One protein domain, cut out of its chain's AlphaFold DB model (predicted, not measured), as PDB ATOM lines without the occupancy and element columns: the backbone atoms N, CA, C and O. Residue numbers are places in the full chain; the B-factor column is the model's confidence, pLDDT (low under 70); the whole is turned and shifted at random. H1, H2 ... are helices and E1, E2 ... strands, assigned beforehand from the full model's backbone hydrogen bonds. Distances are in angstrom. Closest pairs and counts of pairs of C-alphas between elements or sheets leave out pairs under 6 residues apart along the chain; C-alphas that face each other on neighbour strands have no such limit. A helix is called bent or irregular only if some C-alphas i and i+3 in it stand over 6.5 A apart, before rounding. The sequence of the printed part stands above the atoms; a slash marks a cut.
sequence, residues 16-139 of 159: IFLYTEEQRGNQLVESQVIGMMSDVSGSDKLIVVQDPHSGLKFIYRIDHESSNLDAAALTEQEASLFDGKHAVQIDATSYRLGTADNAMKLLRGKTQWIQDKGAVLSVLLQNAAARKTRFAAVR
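This is residues 16 to 139 of the 159 residues of an uncharacterized protein of Achromobacter denitrificans (UniProt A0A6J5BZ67). The model is a small closed barrel of six strands, E1, E2, E3, E4, E5 and E8, with the short helix H1 packed outside on E2 and E3 and the longer helix H2 packed outside along E5. The long, bent strand E2 runs nearly the length of the whole: its first part makes a hairpin with E1 at one end, and its last part adds the hairpin E6 and E7, outside the ring, at the other. The final residues 130 to 139 hold no named element and fold back beside E5. The printed part has 124 residues with eight named strands and two named helices, in the order E1 E2 E3 E4 E5 E6 E7 H1 E8 H2; the sheet is mixed and the class is mixed, helices and strands. It is compact, with a radius of gyration of the C-alphas of 13.5 A and spans of 39 by 35 by 27 A.

E1, residues 16 to 22, begins at C-alpha 16 (232.453, 271.340, 186.723) and is 17.1 A long. E2, residues 25 to 39, is the longest strand at 35.8 A, ends at C-alpha 39 (216.470, 287.952, 187.968), and bends by 72 degrees at residue 32. E3 is residues 45 to 50, 17.0 A; E4 is residues 57 to 63, 18.5 A; E5 is residues 68 to 75, 19.4 A, and bends by 61 degrees at residue 72. E8, residues 112 to 115, completes the ring with 9.8 A. Outside the ring, E6 is residues 87 to 90 and E7 is residues 93 to 98, 15.7 A. H1 is residues 100 to 106, 9.9 A, and H2 is residues 117 to 129, 18.3 A, ending at C-alpha 129 (205.172, 268.563, 177.034).

Round the ring run E1, E2, E3, E4, E5, E8 and back to E1. E1 to E5 form a meander, each strand the antiparallel neighbour of the one before. In the hairpin E1 and E2, N 18 and O 29 are 2.9 A apart; in the hairpin E2 and E3, N 37 and O 46 are 2.8 A apart. The hairpin E3 and E4 has N 60 and O 47 at 2.8 A, and the hairpin E4 and E5 has N 61 and O 70 at 2.9 A. E8 is parallel to E5, with N 69 and O 114 at 2.8 A, and parallel to E1, with N 113 and O 17 at 2.9 A. The pairing of E2 is staggered: with E1 over residues 25 to 31, with E3 over 32 to 38, and with E7 over 36 to 39. E7 is antiparallel to E2, with N 96 and O 38 at 2.8 A, and makes a hairpin with E6, where N 95 and O 88 are 2.8 A apart. H1 is on the barrel, outside it, at a height over the sheet of 7.3 A. It lies over E3, and only just over E2, on which 3 of its 7 C-alphas fall; its closest C-alphas to E2 are those of Ala 100 and Gly 35, 3.8 A. It runs slantwise to the strands, at 48 degrees to E3 on the local plane. H2 is on the barrel too, outside it, at a height of 7.8 A. It lies only just over E5, on which 3 of its 13 C-alphas fall, and runs along the strands, at 2 degrees to E5 on the local plane; the closest C-alphas are those of Ala 71 and Ala 119, 5.0 A. H1 and H2 are apart. In both helices every O i to N i+4 pair is within hydrogen-bond range.

The two C-alphas farthest apart, those of Arg 24 and Ser 41, are 40.8 A from each other. The printed part has no cut. The link E5 to E6, with 11 residues, is long; E3 to E4 is short, and the other links are tight. The mean pLDDT of the printed part is 90.8, and residues 22 to 24 and 138 to 139 are under 70.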
ATOM      1  N   ILE A  16     232.730 271.983 185.439       96.81
ATOM      2  CA  ILE A  16     232.453 271.340 186.723       96.81
ATOM      3  C   ILE A  16     232.191 269.854 186.500       96.81
ATOM      4  O   ILE A  16     231.847 269.441 185.402       96.81
ATOM      5  N   PHE A  17     232.310 269.052 187.548       96.44
ATOM      6  CA  PHE A  17     231.912 267.654 187.549       96.44
ATOM      7  C   PHE A  17     230.528 267.507 188.164       96.44
ATOM      8  O   PHE A  17     230.317 267.863 189.329       96.44
ATOM      9  N   LEU A  18     229.606 266.951 187.388       95.56
ATOM     10  CA  LEU A  18     228.274 266.584 187.840       95.56
ATOM     11  C   LEU A  18     228.244 265.093 188.144       95.56
ATOM     12  O   LEU A  18     228.466 264.263 187.265       95.56
ATOM     13  N   TYR A  19     227.974 264.746 189.397       94.69
ATOM     14  CA  TYR A  19     227.638 263.383 189.759       94.69
ATOM     15  C   TYR A  19     226.235 263.082 189.245       94.69
ATOM     16  O   TYR A  19     225.272 263.741 189.646       94.69
ATOM     17  N   THR A  20     226.148 262.097 188.360       85.88
ATOM     18  CA  THR A  20     224.924 261.673 187.685       85.88
ATOM     19  C   THR A  20     224.665 260.198 187.983       85.88
ATOM     20  O   THR A  20     225.587 259.382 188.038       85.88
ATOM     21  N   GLU A  21     223.399 259.858 188.217       75.94
ATOM     22  CA  GLU A  21     222.941 258.478 188.410       75.94
ATOM     23  C   GLU A  21     222.369 257.945 187.088       75.94
ATOM     24  O   GLU A  21     221.148 257.815 186.918       75.94
ATOM     25  N   GLU A  22     223.270 257.704 186.135       69.25
ATOM     26  CA  GLU A  22     222.959 257.271 184.773       69.25
ATOM     27  C   GLU A  22     222.681 255.768 184.674       69.25
ATOM     28  O   GLU A  22     223.085 254.966 185.518       69.25
ATOM     29  N   GLN A  23     222.040 255.349 183.576       57.38
ATOM     30  CA  GLN A  23     221.832 253.919 183.286       57.38
ATOM     31  C   GLN A  23     223.149 253.136 183.153       57.38
ATOM     32  O   GLN A  23     223.176 251.931 183.386       57.38
ATOM     33  N   ARG A  24     224.243 253.818 182.790       62.62
ATOM     34  CA  ARG A  24     225.594 253.243 182.667       62.62
ATOM     35  C   ARG A  24     226.325 253.112 184.008       62.62
ATOM     36  O   ARG A  24     227.453 252.631 184.035       62.62
ATOM     37  N   GLY A  25     225.679 253.503 185.105       76.25
ATOM     38  CA  GLY A  25     226.256 253.552 186.438       76.25
ATOM     39  C   GLY A  25     226.505 254.982 186.903       76.25
ATOM     40  O   GLY A  25     226.469 255.938 186.131       76.25
ATOM     41  N   ASN A  26     226.748 255.112 188.202       87.50
ATOM     42  CA  ASN A  26     226.993 256.397 188.836       87.50
ATOM     43  C   ASN A  26     228.386 256.904 188.453       87.50
ATOM     44  O   ASN A  26     229.371 256.193 188.662       87.50
ATOM     45  N   GLN A  27     228.473 258.125 187.928       92.00
ATOM     46  CA  GLN A  27     229.729 258.708 187.455       92.00
ATOM     47  C   GLN A  27     229.778 260.223 187.658       92.00
ATOM     48  O   GLN A  27     228.750 260.890 187.781       92.00
ATOM     49  N   LEU A  28     230.992 260.767 187.702       93.94
ATOM     50  CA  LEU A  28     231.253 262.201 187.659       93.94
ATOM     51  C   LEU A  28     231.529 262.605 186.217       93.94
ATOM     52  O   LEU A  28     232.549 262.215 185.659       93.94
ATOM     53  N   VAL A  29     230.649 263.412 185.642       93.88
ATOM     54  CA  VAL A  29     230.752 263.860 184.253       93.88
ATOM     55  C   VAL A  29     231.222 265.306 184.223       93.88
ATOM     56  O   VAL A  29     230.575 266.195 184.783       93.88
ATOM     57  N   GLU A  30     232.358 265.553 183.580       95.75
ATOM     58  CA  GLU A  30     232.835 266.905 183.310       95.75
ATOM     59  C   GLU A  30     231.879 267.610 182.346       95.75
ATOM     60  O   GLU A  30     231.634 267.153 181.237       95.75
ATOM     61  N   SER A  31     231.321 268.730 182.787       95.38
ATOM     62  CA  SER A  31     230.276 269.476 182.097       95.38
ATOM     63  C   SER A  31     230.680 270.940 181.971       95.38
ATOM     64  O   SER A  31     231.249 271.530 182.897       95.38
ATOM     65  N   GLN A  32     230.378 271.544 180.823       95.69
ATOM     66  CA  GLN A  32     230.750 272.929 180.546       95.69
ATOM     67  C   GLN A  32     229.797 273.900 181.247       95.69
ATOM     68  O   GLN A  32     228.582 273.838 181.061       95.69
ATOM     69  N   VAL A  33     230.349 274.850 182.001       97.19
ATOM     70  CA  VAL A  33     229.592 275.975 182.556       97.19
ATOM     71  C   VAL A  33     229.476 277.051 181.485       97.19
ATOM     72  O   VAL A  33     230.468 277.628 181.040       97.19
ATOM     73  N   ILE A  34     228.245 277.322 181.066       97.25
ATOM     74  CA  ILE A  34     227.943 278.295 180.015       97.25
ATOM     75  C   ILE A  34     227.887 279.709 180.590       97.25
ATOM     76  O   ILE A  34     228.443 280.643 180.019       97.25
ATOM     77  N   GLY A  35     227.228 279.869 181.735       97.12
ATOM     78  CA  GLY A  35     227.000 281.174 182.336       97.12
ATOM     79  C   GLY A  35     226.059 281.107 183.523       97.12
ATOM     80  O   GLY A  35     225.802 280.038 184.075       97.12
ATOM     81  N   MET A  36     225.551 282.264 183.931       96.88
ATOM     82  CA  MET A  36     224.539 282.364 184.981       96.88
ATOM     83  C   MET A  36     223.316 283.138 184.507       96.88
ATOM     84  O   MET A  36     223.390 283.926 183.568       96.88
ATOM     85  N   MET A  37     222.202 282.951 185.201       97.25
ATOM     86  CA  MET A  37     221.003 283.765 185.048       97.25
ATOM     87  C   MET A  37     220.672 284.401 186.391       97.25
ATOM     88  O   MET A  37     220.717 283.732 187.421       97.25
ATOM     89  N   SER A  38     220.363 285.693 186.386       95.94
ATOM     90  CA  SER A  38     219.896 286.404 187.577       95.94
ATOM     91  C   SER A  38     218.640 287.171 187.239       95.94
ATOM     92  O   SER A  38     218.622 287.887 186.237       95.94
ATOM     93  N   ASP A  39     217.622 287.068 188.082       93.12
ATOM     94  CA  ASP A  39     216.470 287.952 187.968       93.12
ATOM     95  C   ASP A  39     216.878 289.409 188.263       93.12
ATOM     96  O   ASP A  39     217.955 289.683 188.809       93.12
ATOM     97  N   VAL A  40     216.024 290.365 187.886       83.62
ATOM     98  CA  VAL A  40     216.308 291.805 188.051       83.62
ATOM     99  C   VAL A  40     216.476 292.199 189.522       83.62
ATOM    100  O   VAL A  40     217.249 293.113 189.810       83.62
ATOM    101  N   SER A  41     215.804 291.512 190.453       83.44
ATOM    102  CA  SER A  41     215.963 291.781 191.888       83.44
ATOM    103  C   SER A  41     217.276 291.231 192.460       83.44
ATOM    104  O   SER A  41     217.711 291.659 193.528       83.44
ATOM    105  N   GLY A  42     217.925 290.299 191.752       82.19
ATOM    106  CA  GLY A  42     219.108 289.581 192.218       82.19
ATOM    107  C   GLY A  42     218.812 288.529 193.290       82.19
ATOM    108  O   GLY A  42     219.759 288.008 193.886       82.19
ATOM    109  N   SER A  43     217.535 288.240 193.543       82.94
ATOM    110  CA  SER A  43     217.082 287.252 194.524       82.94
ATOM    111  C   SER A  43     217.235 285.832 193.995       82.94
ATOM    112  O   SER A  43     217.614 284.940 194.752       82.94
ATOM    113  N   ASP A  44     216.977 285.625 192.702       88.25
ATOM    114  CA  ASP A  44     217.118 284.327 192.054       88.25
ATOM    115  C   ASP A  44     218.388 284.307 191.206       88.25
ATOM    116  O   ASP A  44     218.573 285.129 190.304       88.25
ATOM    117  N   LYS A  45     219.286 283.373 191.526       94.31
ATOM    118  CA  LYS A  45     220.578 283.202 190.862       94.31
ATOM    119  C   LYS A  45     220.751 281.744 190.485       94.31
ATOM    120  O   LYS A  45     220.833 280.863 191.340       94.31
ATOM    121  N   LEU A  46     220.845 281.519 189.188       96.69
ATOM    122  CA  LEU A  46     220.869 280.212 188.560       96.69
ATOM    123  C   LEU A  46     222.156 280.074 187.755       96.69
ATOM    124  O   LEU A  46     222.705 281.068 187.278       96.69
ATOM    125  N   ILE A  47     222.618 278.848 187.552       97.69
ATOM    126  CA  ILE A  47     223.730 278.564 186.636       97.69
ATOM    127  C   ILE A  47     223.215 277.825 185.413       97.69
ATOM    128  O   ILE A  47     222.217 277.113 185.489       97.69
ATOM    129  N   VAL A  48     223.913 277.972 184.296       97.94
ATOM    130  CA  VAL A  48     223.630 277.239 183.067       97.94
ATOM    131  C   VAL A  48     224.805 276.333 182.768       97.94
ATOM    132  O   VAL A  48     225.939 276.799 182.636       97.94
ATOM    133  N   VAL A  49     224.528 275.039 182.674       97.56
ATOM    134  CA  VAL A  49     225.531 274.001 182.444       97.56
ATOM    135  C   VAL A  49     225.070 273.145 181.275       97.56
ATOM    136  O   VAL A  49     223.896 272.781 181.187       97.56
ATOM    137  N   GLN A  50     225.986 272.864 180.358       96.50
ATOM    138  CA  GLN A  50     225.731 272.008 179.213       96.50
ATOM    139  C   GLN A  50     226.097 270.566 179.550       96.50
ATOM    140  O   GLN A  50     227.233 270.289 179.940       96.50
ATOM    141  N   ASP A  51     225.133 269.670 179.369       92.00
ATOM    142  CA  ASP A  51     225.361 268.232 179.414       92.00
ATOM    143  C   ASP A  51     226.170 267.806 178.176       92.00
ATOM    144  O   ASP A  51     225.742 268.083 177.050       92.00
ATOM    145  N   PRO A  52     227.334 267.153 178.339       90.75
ATOM    146  CA  PRO A  52     228.187 266.805 177.206       90.75
ATOM    147  C   PRO A  52     227.617 265.717 176.299       90.75
ATOM    148  O   PRO A  52     228.003 265.647 175.135       90.75
ATOM    149  N   HIS A  53     226.710 264.880 176.809       88.06
ATOM    150  CA  HIS A  53     226.160 263.748 176.064       88.06
ATOM    151  C   HIS A  53     225.029 264.161 175.132       88.06
ATOM    152  O   HIS A  53     225.014 263.801 173.957       88.06
ATOM    153  N   SER A  54     224.074 264.925 175.654       89.75
ATOM    154  CA  SER A  54     222.913 265.391 174.893       89.75
ATOM    155  C   SER A  54     223.118 266.762 174.247       89.75
ATOM    156  O   SER A  54     222.356 267.145 173.360       89.75
ATOM    157  N   GLY A  55     224.103 267.535 174.711       92.00
ATOM    158  CA  GLY A  55     224.284 268.937 174.341       92.00
ATOM    159  C   GLY A  55     223.241 269.882 174.951       92.00
ATOM    160  O   GLY A  55     223.316 271.090 174.706       92.00
ATOM    161  N   LEU A  56     222.291 269.368 175.746       94.75
ATOM    162  CA  LEU A  56     221.250 270.159 176.398       94.75
ATOM    163  C   LEU A  56     221.851 271.109 177.435       94.75
ATOM    164  O   LEU A  56     222.745 270.746 178.199       94.75
ATOM    165  N   LYS A  57     221.328 272.336 177.491       97.06
ATOM    166  CA  LYS A  57     221.757 273.363 178.445       97.06
ATOM    167  C   LYS A  57     220.724 273.450 179.564       97.06
ATOM    168  O   LYS A  57     219.642 274.013 179.388       97.06
ATOM    169  N   PHE A  58     221.062 272.882 180.712       97.19
ATOM    170  CA  PHE A  58     220.222 272.922 181.899       97.19
ATOM    171  C   PHE A  58     220.474 274.198 182.689       97.19
ATOM    172  O   PHE A  58     221.615 274.603 182.910       97.19
ATOM    173  N   ILE A  59     219.386 274.810 183.146       97.19
ATOM    174  CA  ILE A  59     219.399 275.875 184.139       97.19
ATOM    175  C   ILE A  59     219.240 275.218 185.510       97.19
ATOM    176  O   ILE A  59     218.238 274.541 185.745       97.19
ATOM    177  N   TYR A  60     220.193 275.426 186.415       96.88
ATOM    178  CA  TYR A  60     220.201 274.845 187.756       96.88
ATOM    179  C   TYR A  60     220.032 275.899 188.849       96.88
ATOM    180  O   TYR A  60     220.683 276.946 188.829       96.88
ATOM    181  N   ARG A  61     219.222 275.559 189.856       95.06
ATOM    182  CA  ARG A  61     219.263 276.172 191.189       95.06
ATOM    183  C   ARG A  61     220.394 275.532 191.987       95.06
ATOM    184  O   ARG A  61     220.597 274.322 191.908       95.06
ATOM    185  N   ILE A  62     221.115 276.341 192.758       94.69
ATOM    186  CA  ILE A  62     222.234 275.871 193.578       94.69
ATOM    187  C   ILE A  62     221.763 275.645 195.014       94.69
ATOM    188  O   ILE A  62     221.375 276.594 195.693       94.69
ATOM    189  N   ASP A  63     221.879 274.413 195.503       93.19
ATOM    190  CA  ASP A  63     221.766 274.097 196.925       93.19
ATOM    191  C   ASP A  63     223.168 273.895 197.514       93.19
ATOM    192  O   ASP A  63     223.794 272.835 197.409       93.19
ATOM    193  N   HIS A  64     223.683 274.955 198.138       92.94
ATOM    194  CA  HIS A  64     225.002 274.939 198.763       92.94
ATOM    195  C   HIS A  64     225.100 273.996 199.962       92.94
ATOM    196  O   HIS A  64     226.185 273.469 200.208       92.94
ATOM    197  N   GLU A  65     224.010 273.799 200.703       90.50
ATOM    198  CA  GLU A  65     224.017 273.003 201.931       90.50
ATOM    199  C   GLU A  65     224.172 271.520 201.606       90.50
ATOM    200  O   GLU A  65     224.965 270.813 202.228       90.50
ATOM    201  N   SER A  66     223.449 271.056 200.585       89.94
ATOM    202  CA  SER A  66     223.468 269.654 200.170       89.94
ATOM    203  C   SER A  66     224.439 269.358 199.029       89.94
ATOM    204  O   SER A  66     224.644 268.192 198.707       89.94
ATOM    205  N   SER A  67     225.080 270.376 198.443       93.12
ATOM    206  CA  SER A  67     225.928 270.238 197.246       93.12
ATOM    207  C   SER A  67     225.174 269.795 195.992       93.12
ATOM    208  O   SER A  67     225.791 269.239 195.079       93.12
ATOM    209  N   ASN A  68     223.861 270.019 195.954       93.88
ATOM    210  CA  ASN A  68     223.021 269.635 194.830       93.88
ATOM    211  C   ASN A  68     222.821 270.796 193.856       93.88
ATOM    212  O   ASN A  68     222.781 271.971 194.231       93.88
ATOM    213  N   LEU A  69     222.671 270.430 192.591       95.06
ATOM    214  CA  LEU A  69     222.174 271.274 191.526       95.06
ATOM    215  C   LEU A  69     220.814 270.732 191.096       95.06
ATOM    216  O   LEU A  69     220.704 269.628 190.558       95.06
ATOM    217  N   ASP A  70     219.785 271.538 191.327       93.38
ATOM    218  CA  ASP A  70     218.403 271.197 191.014       93.38
ATOM    219  C   ASP A  70     218.050 271.784 189.652       93.38
ATOM    220  O   ASP A  70     217.985 273.008 189.497       93.38
ATOM    221  N   ALA A  71     217.843 270.926 188.652       94.38
ATOM    222  CA  ALA A  71     217.435 271.390 187.332       94.38
ATOM    223  C   ALA A  71     216.089 272.114 187.440       94.38
ATOM    224  O   ALA A  71     215.119 271.597 187.994       94.38
ATOM    225  N   ALA A  72     216.043 273.329 186.913       94.31
ATOM    226  CA  ALA A  72     214.878 274.192 186.954       94.31
ATOM    227  C   ALA A  72     214.275 274.396 185.565       94.31
ATOM    228  O   ALA A  72     213.068 274.555 185.467       94.31
ATOM    229  N   ALA A  73     215.073 274.397 184.499       94.81
ATOM    230  CA  ALA A  73     214.589 274.546 183.127       94.81
ATOM    231  C   ALA A  73     215.655 274.109 182.111       94.81
ATOM    232  O   ALA A  73     216.810 273.875 182.473       94.81
ATOM    233  N   LEU A  74     215.272 274.048 180.834       95.38
ATOM    234  CA  LEU A  74     216.196 274.010 179.700       95.38
ATOM    235  C   LEU A  74     216.240 275.369 179.006       95.38
ATOM    236  O   LEU A  74     215.238 276.085 178.953       95.38
ATOM    237  N   THR A  75     217.393 275.702 178.440       94.62
ATOM    238  CA  THR A  75     217.570 276.910 177.637       94.62
ATOM    239  C   THR A  75     218.151 276.592 176.269       94.62
ATOM    240  O   THR A  75     219.059 275.779 176.133       94.62
ATOM    241  N   GLU A  76     217.649 277.277 175.248       93.19
ATOM    242  CA  GLU A  76     218.200 277.224 173.891       93.19
ATOM    243  C   GLU A  76     219.184 278.373 173.630       93.19
ATOM    244  O   GLU A  76     219.797 278.435 172.570       93.19
ATOM    245  N   GLN A  77     219.376 279.276 174.601       95.06
ATOM    246  CA  GLN A  77     220.227 280.451 174.428       95.06
ATOM    247  C   GLN A  77     221.659 280.061 174.066       95.06
ATOM    248  O   GLN A  77     222.262 279.161 174.666       95.06
ATOM    249  N   GLU A  78     222.219 280.761 173.086       93.88
ATOM    250  CA  GLU A  78     223.596 280.538 172.677       93.88
ATOM    251  C   GLU A  78     224.580 280.988 173.746       93.88
ATOM    252  O   GLU A  78     224.381 281.988 174.432       93.88
ATOM    253  N   ALA A  79     225.680 280.249 173.875       92.94
ATOM    254  CA  ALA A  79     226.672 280.526 174.907       92.94
ATOM    255  C   ALA A  79     227.310 281.920 174.763       92.94
ATOM    256  O   ALA A  79     227.715 282.516 175.754       92.94
ATOM    257  N   SER A  80     227.364 282.464 173.544       93.44
ATOM    258  CA  SER A  80     227.843 283.824 173.275       93.44
ATOM    259  C   SER A  80     226.950 284.922 173.860       93.44
ATOM    260  O   SER A  80     227.416 286.045 174.011       93.44
ATOM    261  N   LEU A  81     225.691 284.618 174.192       96.38
ATOM    262  CA  LEU A  81     224.763 285.572 174.807       96.38
ATOM    263  C   LEU A  81     224.987 285.714 176.320       96.38
ATOM    264  O   LEU A  81     224.480 286.650 176.933       96.38
ATOM    265  N   PHE A  82     225.762 284.817 176.936       96.56
ATOM    266  CA  PHE A  82     226.126 284.880 178.353       96.56
ATOM    267  C   PHE A  82     227.317 285.827 178.566       96.56
ATOM    268  O   PHE A  82     228.410 285.421 178.960       96.56
ATOM    269  N   ASP A  83     227.101 287.111 178.281       94.56
ATOM    270  CA  ASP A  83     228.126 288.164 178.262       94.56
ATOM    271  C   ASP A  83     227.901 289.282 179.300       94.56
ATOM    272  O   ASP A  83     228.677 290.237 179.379       94.56
ATOM    273  N   GLY A  84     226.839 289.184 180.103       93.06
ATOM    274  CA  GLY A  84     226.435 290.183 181.095       93.06
ATOM    275  C   GLY A  84     225.547 291.305 180.551       93.06
ATOM    276  O   GLY A  84     225.080 292.128 181.341       93.06
ATOM    277  N   LYS A  85     225.304 291.360 179.238       94.50
ATOM    278  CA  LYS A  85     224.578 292.453 178.569       94.50
ATOM    279  C   LYS A  85     223.196 292.032 178.091       94.50
ATOM    280  O   LYS A  85     222.293 292.864 178.042       94.50
ATOM    281  N   HIS A  86     223.029 290.756 177.764       96.88
ATOM    282  CA  HIS A  86     221.758 290.221 177.296       96.88
ATOM    283  C   HIS A  86     220.834 289.831 178.451       96.88
ATOM    284  O   HIS A  86     221.259 289.550 179.576       96.88
ATOM    285  N   ALA A  87     219.539 289.803 178.150       95.69
ATOM    286  CA  ALA A  87     218.510 289.318 179.050       95.69
ATOM    287  C   ALA A  87     217.464 288.521 178.272       95.69
ATOM    288  O   ALA A  87     217.258 288.744 177.079       95.69
ATOM    289  N   VAL A  88     216.798 287.603 178.962       94.81
ATOM    290  CA  VAL A  88     215.726 286.770 178.413       94.81
ATOM    291  C   VAL A  88     214.527 286.783 179.339       94.81
ATOM    292  O   VAL A  88     214.666 286.989 180.543       94.81
ATOM    293  N   GLN A  89     213.346 286.540 178.780       92.69
ATOM    294  CA  GLN A  89     212.116 286.460 179.556       92.69
ATOM    295  C   GLN A  89     211.687 284.999 179.715       92.69
ATOM    296  O   GLN A  89     211.490 284.301 178.721       92.69
ATOM    297  N   ILE A  90     211.523 284.551 180.959       90.19
ATOM    298  CA  ILE A  90     210.989 283.228 181.312       90.19
ATOM    299  C   ILE A  90     209.861 283.455 182.314       90.19
ATOM    300  O   ILE A  90     210.049 284.174 183.290       90.19
ATOM    301  N   ASP A  91     208.679 282.892 182.050       86.81
ATOM    302  CA  ASP A  91     207.495 283.016 182.918       86.81
ATOM    303  C   ASP A  91     207.175 284.467 183.337       86.81
ATOM    304  O   ASP A  91     206.868 284.761 184.485       86.81
ATOM    305  N   ALA A  92     207.251 285.389 182.370       86.44
ATOM    306  CA  ALA A  92     207.077 286.837 182.532       86.44
ATOM    307  C   ALA A  92     208.156 287.566 183.361       86.44
ATOM    308  O   ALA A  92     208.160 288.797 183.376       86.44
ATOM    309  N   THR A  93     209.126 286.859 183.939       90.19
ATOM    310  CA  THR A  93     210.275 287.442 184.644       90.19
ATOM    311  C   THR A  93     211.460 287.635 183.698       90.19
ATOM    312  O   THR A  93     211.763 286.777 182.867       90.19
ATOM    313  N   SER A  94     212.138 288.781 183.808       93.69
ATOM    314  CA  SER A  94     213.354 289.078 183.044       93.69
ATOM    315  C   SER A  94     214.594 288.600 183.797       93.69
ATOM    316  O   SER A  94     214.782 288.936 184.969       93.69
ATOM    317  N   TYR A  95     215.444 287.840 183.112       96.19
ATOM    318  CA  TYR A  95     216.693 287.297 183.631       96.19
ATOM    319  C   TYR A  95     217.872 287.827 182.827       96.19
ATOM    320  O   TYR A  95     217.952 287.610 181.618       96.19
ATOM    321  N   ARG A  96     218.821 288.477 183.500       96.88
ATOM    322  CA  ARG A  96     220.100 288.880 182.907       96.88
ATOM    323  C   ARG A  96     220.999 287.656 182.741       96.88
ATOM    324  O   ARG A  96     221.146 286.872 183.679       96.88
ATOM    325  N   LEU A  97     221.624 287.531 181.574       97.31
ATOM    326  CA  LEU A  97     222.565 286.463 181.246       97.31
ATOM    327  C   LEU A  97     223.985 286.892 181.634       97.31
ATOM    328  O   LEU A  97     224.585 287.732 180.973       97.31
ATOM    329  N   GLY A  98     224.508 286.349 182.730       96.31
ATOM    330  CA  GLY A  98     225.869 286.595 183.214       96.31
ATOM    331  C   GLY A  98     226.884 285.587 182.676       96.31
ATOM    332  O   GLY A  98     226.519 284.510 182.208       96.31
ATOM    333  N   THR A  99     228.169 285.921 182.784       96.75
ATOM    334  CA  THR A  99     229.261 285.115 182.221       96.75
ATOM    335  C   THR A  99     229.501 283.815 182.989       96.75
ATOM    336  O   THR A  99     229.068 283.657 184.136       96.75
ATOM    337  N   ALA A 100     230.259 282.894 182.386       96.00
ATOM    338  CA  ALA A 100     230.732 281.687 183.067       96.00
ATOM    339  C   ALA A 100     231.522 282.019 184.347       96.00
ATOM    340  O   ALA A 100     231.322 281.376 185.371       96.00
ATOM    341  N   ASP A 101     232.322 283.090 184.356       94.62
ATOM    342  CA  ASP A 101     233.026 283.536 185.566       94.62
ATOM    343  C   ASP A 101     232.065 283.978 186.674       94.62
ATOM    344  O   ASP A 101     232.323 283.761 187.860       94.62
ATOM    345  N   ASN A 102     230.941 284.608 186.315       95.06
ATOM    346  CA  ASN A 102     229.921 284.962 187.296       95.06
ATOM    347  C   ASN A 102     229.270 283.698 187.886       95.06
ATOM    348  O   ASN A 102     229.092 283.625 189.102       95.06
ATOM    349  N   ALA A 103     229.015 282.678 187.061       96.44
ATOM    350  CA  ALA A 103     228.544 281.372 187.521       96.44
ATOM    351  C   ALA A 103     229.553 280.683 188.452       96.44
ATOM    352  O   ALA A 103     229.184 280.245 189.540       96.44
ATOM    353  N   MET A 104     230.841 280.663 188.098       96.50
ATOM    354  CA  MET A 104     231.888 280.067 188.939       96.50
ATOM    355  C   MET A 104     232.012 280.758 190.304       96.50
ATOM    356  O   MET A 104     232.250 280.091 191.316       96.50
ATOM    357  N   LYS A 105     231.784 282.079 190.372       95.44
ATOM    358  CA  LYS A 105     231.691 282.812 191.648       95.44
ATOM    359  C   LYS A 105     230.502 282.344 192.488       95.44
ATOM    360  O   LYS A 105     230.664 282.172 193.695       95.44
ATOM    361  N   LEU A 106     229.340 282.093 191.876       95.56
ATOM    362  CA  LEU A 106     228.185 281.531 192.591       95.56
ATOM    363  C   LEU A 106     228.485 280.146 193.146       95.56
ATOM    364  O   LEU A 106     228.090 279.859 194.266       95.56
ATOM    365  N   LEU A 107     229.252 279.330 192.425       96.38
ATOM    366  CA  LEU A 107     229.670 278.003 192.882       96.38
ATOM    367  C   LEU A 107     230.748 278.040 193.974       96.38
ATOM    368  O   LEU A 107     231.103 276.995 194.514       96.38
ATOM    369  N   ARG A 108     231.251 279.226 194.347       94.75
ATOM    370  CA  ARG A 108     232.240 279.430 195.423       94.75
ATOM    371  C   ARG A 108     233.516 278.600 195.227       94.75
ATOM    372  O   ARG A 108     234.080 278.085 196.186       94.75
ATOM    373  N   GLY A 109     233.939 278.426 193.973       86.00
ATOM    374  CA  GLY A 109     235.110 277.618 193.614       86.00
ATOM    375  C   GLY A 109     234.913 276.103 193.746       86.00
ATOM    376  O   GLY A 109     235.834 275.344 193.452       86.00
ATOM    377  N   LYS A 110     233.726 275.637 194.151       93.56
ATOM    378  CA  LYS A 110     233.409 274.212 194.190       93.56
ATOM    379  C   LYS A 110     233.195 273.687 192.777       93.56
ATOM    380  O   LYS A 110     232.333 274.174 192.047       93.56
ATOM    381  N   THR A 111     233.945 272.650 192.428       92.19
ATOM    382  CA  THR A 111     233.935 272.053 191.088       92.19
ATOM    383  C   THR A 111     233.178 270.735 191.015       92.19
ATOM    384  O   THR A 111     232.895 270.293 189.914       92.19
ATOM    385  N   GLN A 112     232.825 270.106 192.138       95.50
ATOM    386  CA  GLN A 112     232.066 268.852 192.160       95.50
ATOM    387  C   GLN A 112     230.682 269.070 192.765       95.50
ATOM    388  O   GLN A 112     230.566 269.555 193.894       95.50
ATOM    389  N   TRP A 113     229.648 268.679 192.027       96.31
ATOM    390  CA  TRP A 113     228.246 268.872 192.383       96.31
ATOM    391  C   TRP A 113     227.436 267.606 192.124       96.31
ATOM    392  O   TRP A 113     227.815 266.778 191.302       96.31
ATOM    393  N   ILE A 114     226.322 267.454 192.831       95.19
ATOM    394  CA  ILE A 114     225.381 266.349 192.641       95.19
ATOM    395  C   ILE A 114     224.230 266.860 191.787       95.19
ATOM    396  O   ILE A 114     223.622 267.872 192.121       95.19
ATOM    397  N   GLN A 115     223.942 266.192 190.678       93.56
ATOM    398  CA  GLN A 115     222.788 266.529 189.858       93.56
ATOM    399  C   GLN A 115     221.551 265.824 190.427       93.56
ATOM    400  O   GLN A 115     221.514 264.594 190.496       93.56
ATOM    401  N   ASP A 116     220.526 266.578 190.837       90.06
ATOM    402  CA  ASP A 116     219.302 265.946 191.335       90.06
ATOM    403  C   ASP A 116     218.519 265.302 190.179       90.06
ATOM    404  O   ASP A 116     217.930 265.974 189.327       90.06
ATOM    405  N   LYS A 117     218.487 263.967 190.171       87.81
ATOM    406  CA  LYS A 117     217.834 263.157 189.132       87.81
ATOM    407  C   LYS A 117     216.349 263.475 188.939       87.81
ATOM    408  O   LYS A 117     215.843 263.448 187.821       87.81
ATOM    409  N   GLY A 118     215.629 263.737 190.028       87.62
ATOM    410  CA  GLY A 118     214.192 264.000 190.010       87.62
ATOM    411  C   GLY A 118     213.894 265.348 189.370       87.62
ATOM    412  O   GLY A 118     212.992 265.449 188.545       87.62
ATOM    413  N   ALA A 119     214.699 266.357 189.696       90.25
ATOM    414  CA  ALA A 119     214.645 267.671 189.082       90.25
ATOM    415  C   ALA A 119     214.951 267.595 187.580       90.25
ATOM    416  O   ALA A 119     214.189 268.136 186.780       90.25
ATOM    417  N   VAL A 120     216.000 266.866 187.177       91.25
ATOM    418  CA  VAL A 120     216.331 266.667 185.753       91.25
ATOM    419  C   VAL A 120     215.191 265.988 185.005       91.25
ATOM    420  O   VAL A 120     214.744 266.505 183.983       91.25
ATOM    421  N   LEU A 121     214.672 264.874 185.525       89.88
ATOM    422  CA  LEU A 121     213.566 264.158 184.890       89.88
ATOM    423  C   LEU A 121     212.311 265.033 184.780       89.88
ATOM    424  O   LEU A 121     211.665 265.044 183.736       89.88
ATOM    425  N   SER A 122     211.992 265.797 185.826       89.81
ATOM    426  CA  SER A 122     210.872 266.742 185.828       89.81
ATOM    427  C   SER A 122     211.016 267.793 184.724       89.81
ATOM    428  O   SER A 122     210.091 267.997 183.939       89.81
ATOM    429  N   VAL A 123     212.205 268.394 184.593       92.06
ATOM    430  CA  VAL A 123     212.506 269.366 183.532       92.06
ATOM    431  C   VAL A 123     212.401 268.738 182.144       92.06
ATOM    432  O   VAL A 123     211.810 269.345 181.254       92.06
ATOM    433  N   LEU A 124     212.927 267.526 181.947       91.94
ATOM    434  CA  LEU A 124     212.845 266.827 180.662       91.94
ATOM    435  C   LEU A 124     211.394 266.513 180.272       91.94
ATOM    436  O   LEU A 124     211.000 266.768 179.134       91.94
ATOM    437  N   LEU A 125     210.582 266.025 181.215       90.06
ATOM    438  CA  LEU A 125     209.157 265.753 181.001       90.06
ATOM    439  C   LEU A 125     208.380 267.035 180.686       90.06
ATOM    440  O   LEU A 125     207.587 267.068 179.744       90.06
ATOM    441  N   GLN A 126     208.631 268.107 181.437       88.06
ATOM    442  CA  GLN A 126     208.005 269.404 181.201       88.06
ATOM    443  C   GLN A 126     208.398 269.976 179.838       88.06
ATOM    444  O   GLN A 126     207.537 270.485 179.125       88.06
ATOM    445  N   ASN A 127     209.671 269.869 179.452       87.88
ATOM    446  CA  ASN A 127     210.142 270.341 178.156       87.88
ATOM    447  C   ASN A 127     209.542 269.533 176.999       87.88
ATOM    448  O   ASN A 127     209.148 270.116 175.997       87.88
ATOM    449  N   ALA A 128     209.401 268.213 177.148       87.12
ATOM    450  CA  ALA A 128     208.736 267.372 176.152       87.12
ATOM    451  C   ALA A 128     207.242 267.718 175.985       87.12
ATOM    452  O   ALA A 128     206.694 267.590 174.892       87.12
ATOM    453  N   ALA A 129     206.580 268.168 177.055       84.31
ATOM    454  CA  ALA A 129     205.172 268.563 177.034       84.31
ATOM    455  C   ALA A 129     204.936 270.024 176.595       84.31
ATOM    456  O   ALA A 129     203.821 270.381 176.205       84.31
ATOM    457  N   ALA A 130     205.948 270.890 176.675       77.62
ATOM    458  CA  ALA A 130     205.812 272.330 176.485       77.62
ATOM    459  C   ALA A 130     206.356 272.815 175.131       77.62
ATOM    460  O   ALA A 130     207.303 272.276 174.578       77.62
ATOM    461  N   ARG A 131     205.781 273.910 174.612       72.56
ATOM    462  CA  ARG A 131     206.267 274.596 173.392       72.56
ATOM    463  C   ARG A 131     207.220 275.769 173.673       72.56
ATOM    464  O   ARG A 131     207.610 276.460 172.739       72.56
ATOM    465  N   LYS A 132     207.494 276.077 174.946       77.69
ATOM    466  CA  LYS A 132     208.318 277.216 175.395       77.69
ATOM    467  C   LYS A 132     209.036 276.872 176.701       77.69
ATOM    468  O   LYS A 132     208.455 276.171 177.529       77.69
ATOM    469  N   THR A 133     210.228 277.440 176.910       80.75
ATOM    470  CA  THR A 133     210.958 277.372 178.186       80.75
ATOM    471  C   THR A 133     210.108 277.907 179.333       80.75
ATOM    472  O   THR A 133     209.551 279.003 179.244       80.75
ATOM    473  N   ARG A 134     210.042 277.131 180.415       85.19
ATOM    474  CA  ARG A 134     209.395 277.482 181.681       85.19
ATOM    475  C   ARG A 134     210.153 276.847 182.830       85.19
ATOM    476  O   ARG A 134     210.767 275.795 182.639       85.19
ATOM    477  N   PHE A 135     210.067 277.445 184.009       86.56
ATOM    478  CA  PHE A 135     210.622 276.827 185.200       86.56
ATOM    479  C   PHE A 135     209.741 275.680 185.694       86.56
ATOM    480  O   PHE A 135     208.515 275.779 185.767       86.56
ATOM    481  N   ALA A 136     210.387 274.579 186.053       81.12
ATOM    482  CA  ALA A 136     209.806 273.534 186.866       81.12
ATOM    483  C   ALA A 136     209.585 274.047 188.290       81.12
ATOM    484  O   ALA A 136     210.331 274.905 188.803       81.12
ATOM    485  N   ALA A 137     208.547 273.494 188.922       70.19
ATOM    486  CA  ALA A 137     208.162 273.824 190.284       70.19
ATOM    487  C   ALA A 137     209.375 273.799 191.224       70.19
ATOM    488  O   ALA A 137     210.307 272.999 191.080       70.19
ATOM    489  N   VAL A 138     209.380 274.738 192.169       64.19
ATOM    490  CA  VAL A 138     210.451 274.882 193.147       64.19
ATOM    491  C   VAL A 138     210.377 273.685 194.091       64.19
ATOM    492  O   VAL A 138     209.624 273.701 195.054       64.19
ATOM    493  N   ARG A 139     211.220 272.685 193.810       66.06
ATOM    494  CA  ARG A 139     211.619 271.587 194.702       66.06
ATOM    495  C   ARG A 139     210.671 270.379 194.745       66.06
ATOM    496  O   ARG A 139     209.479 270.482 194.992       66.06
TER     497      ARG A 139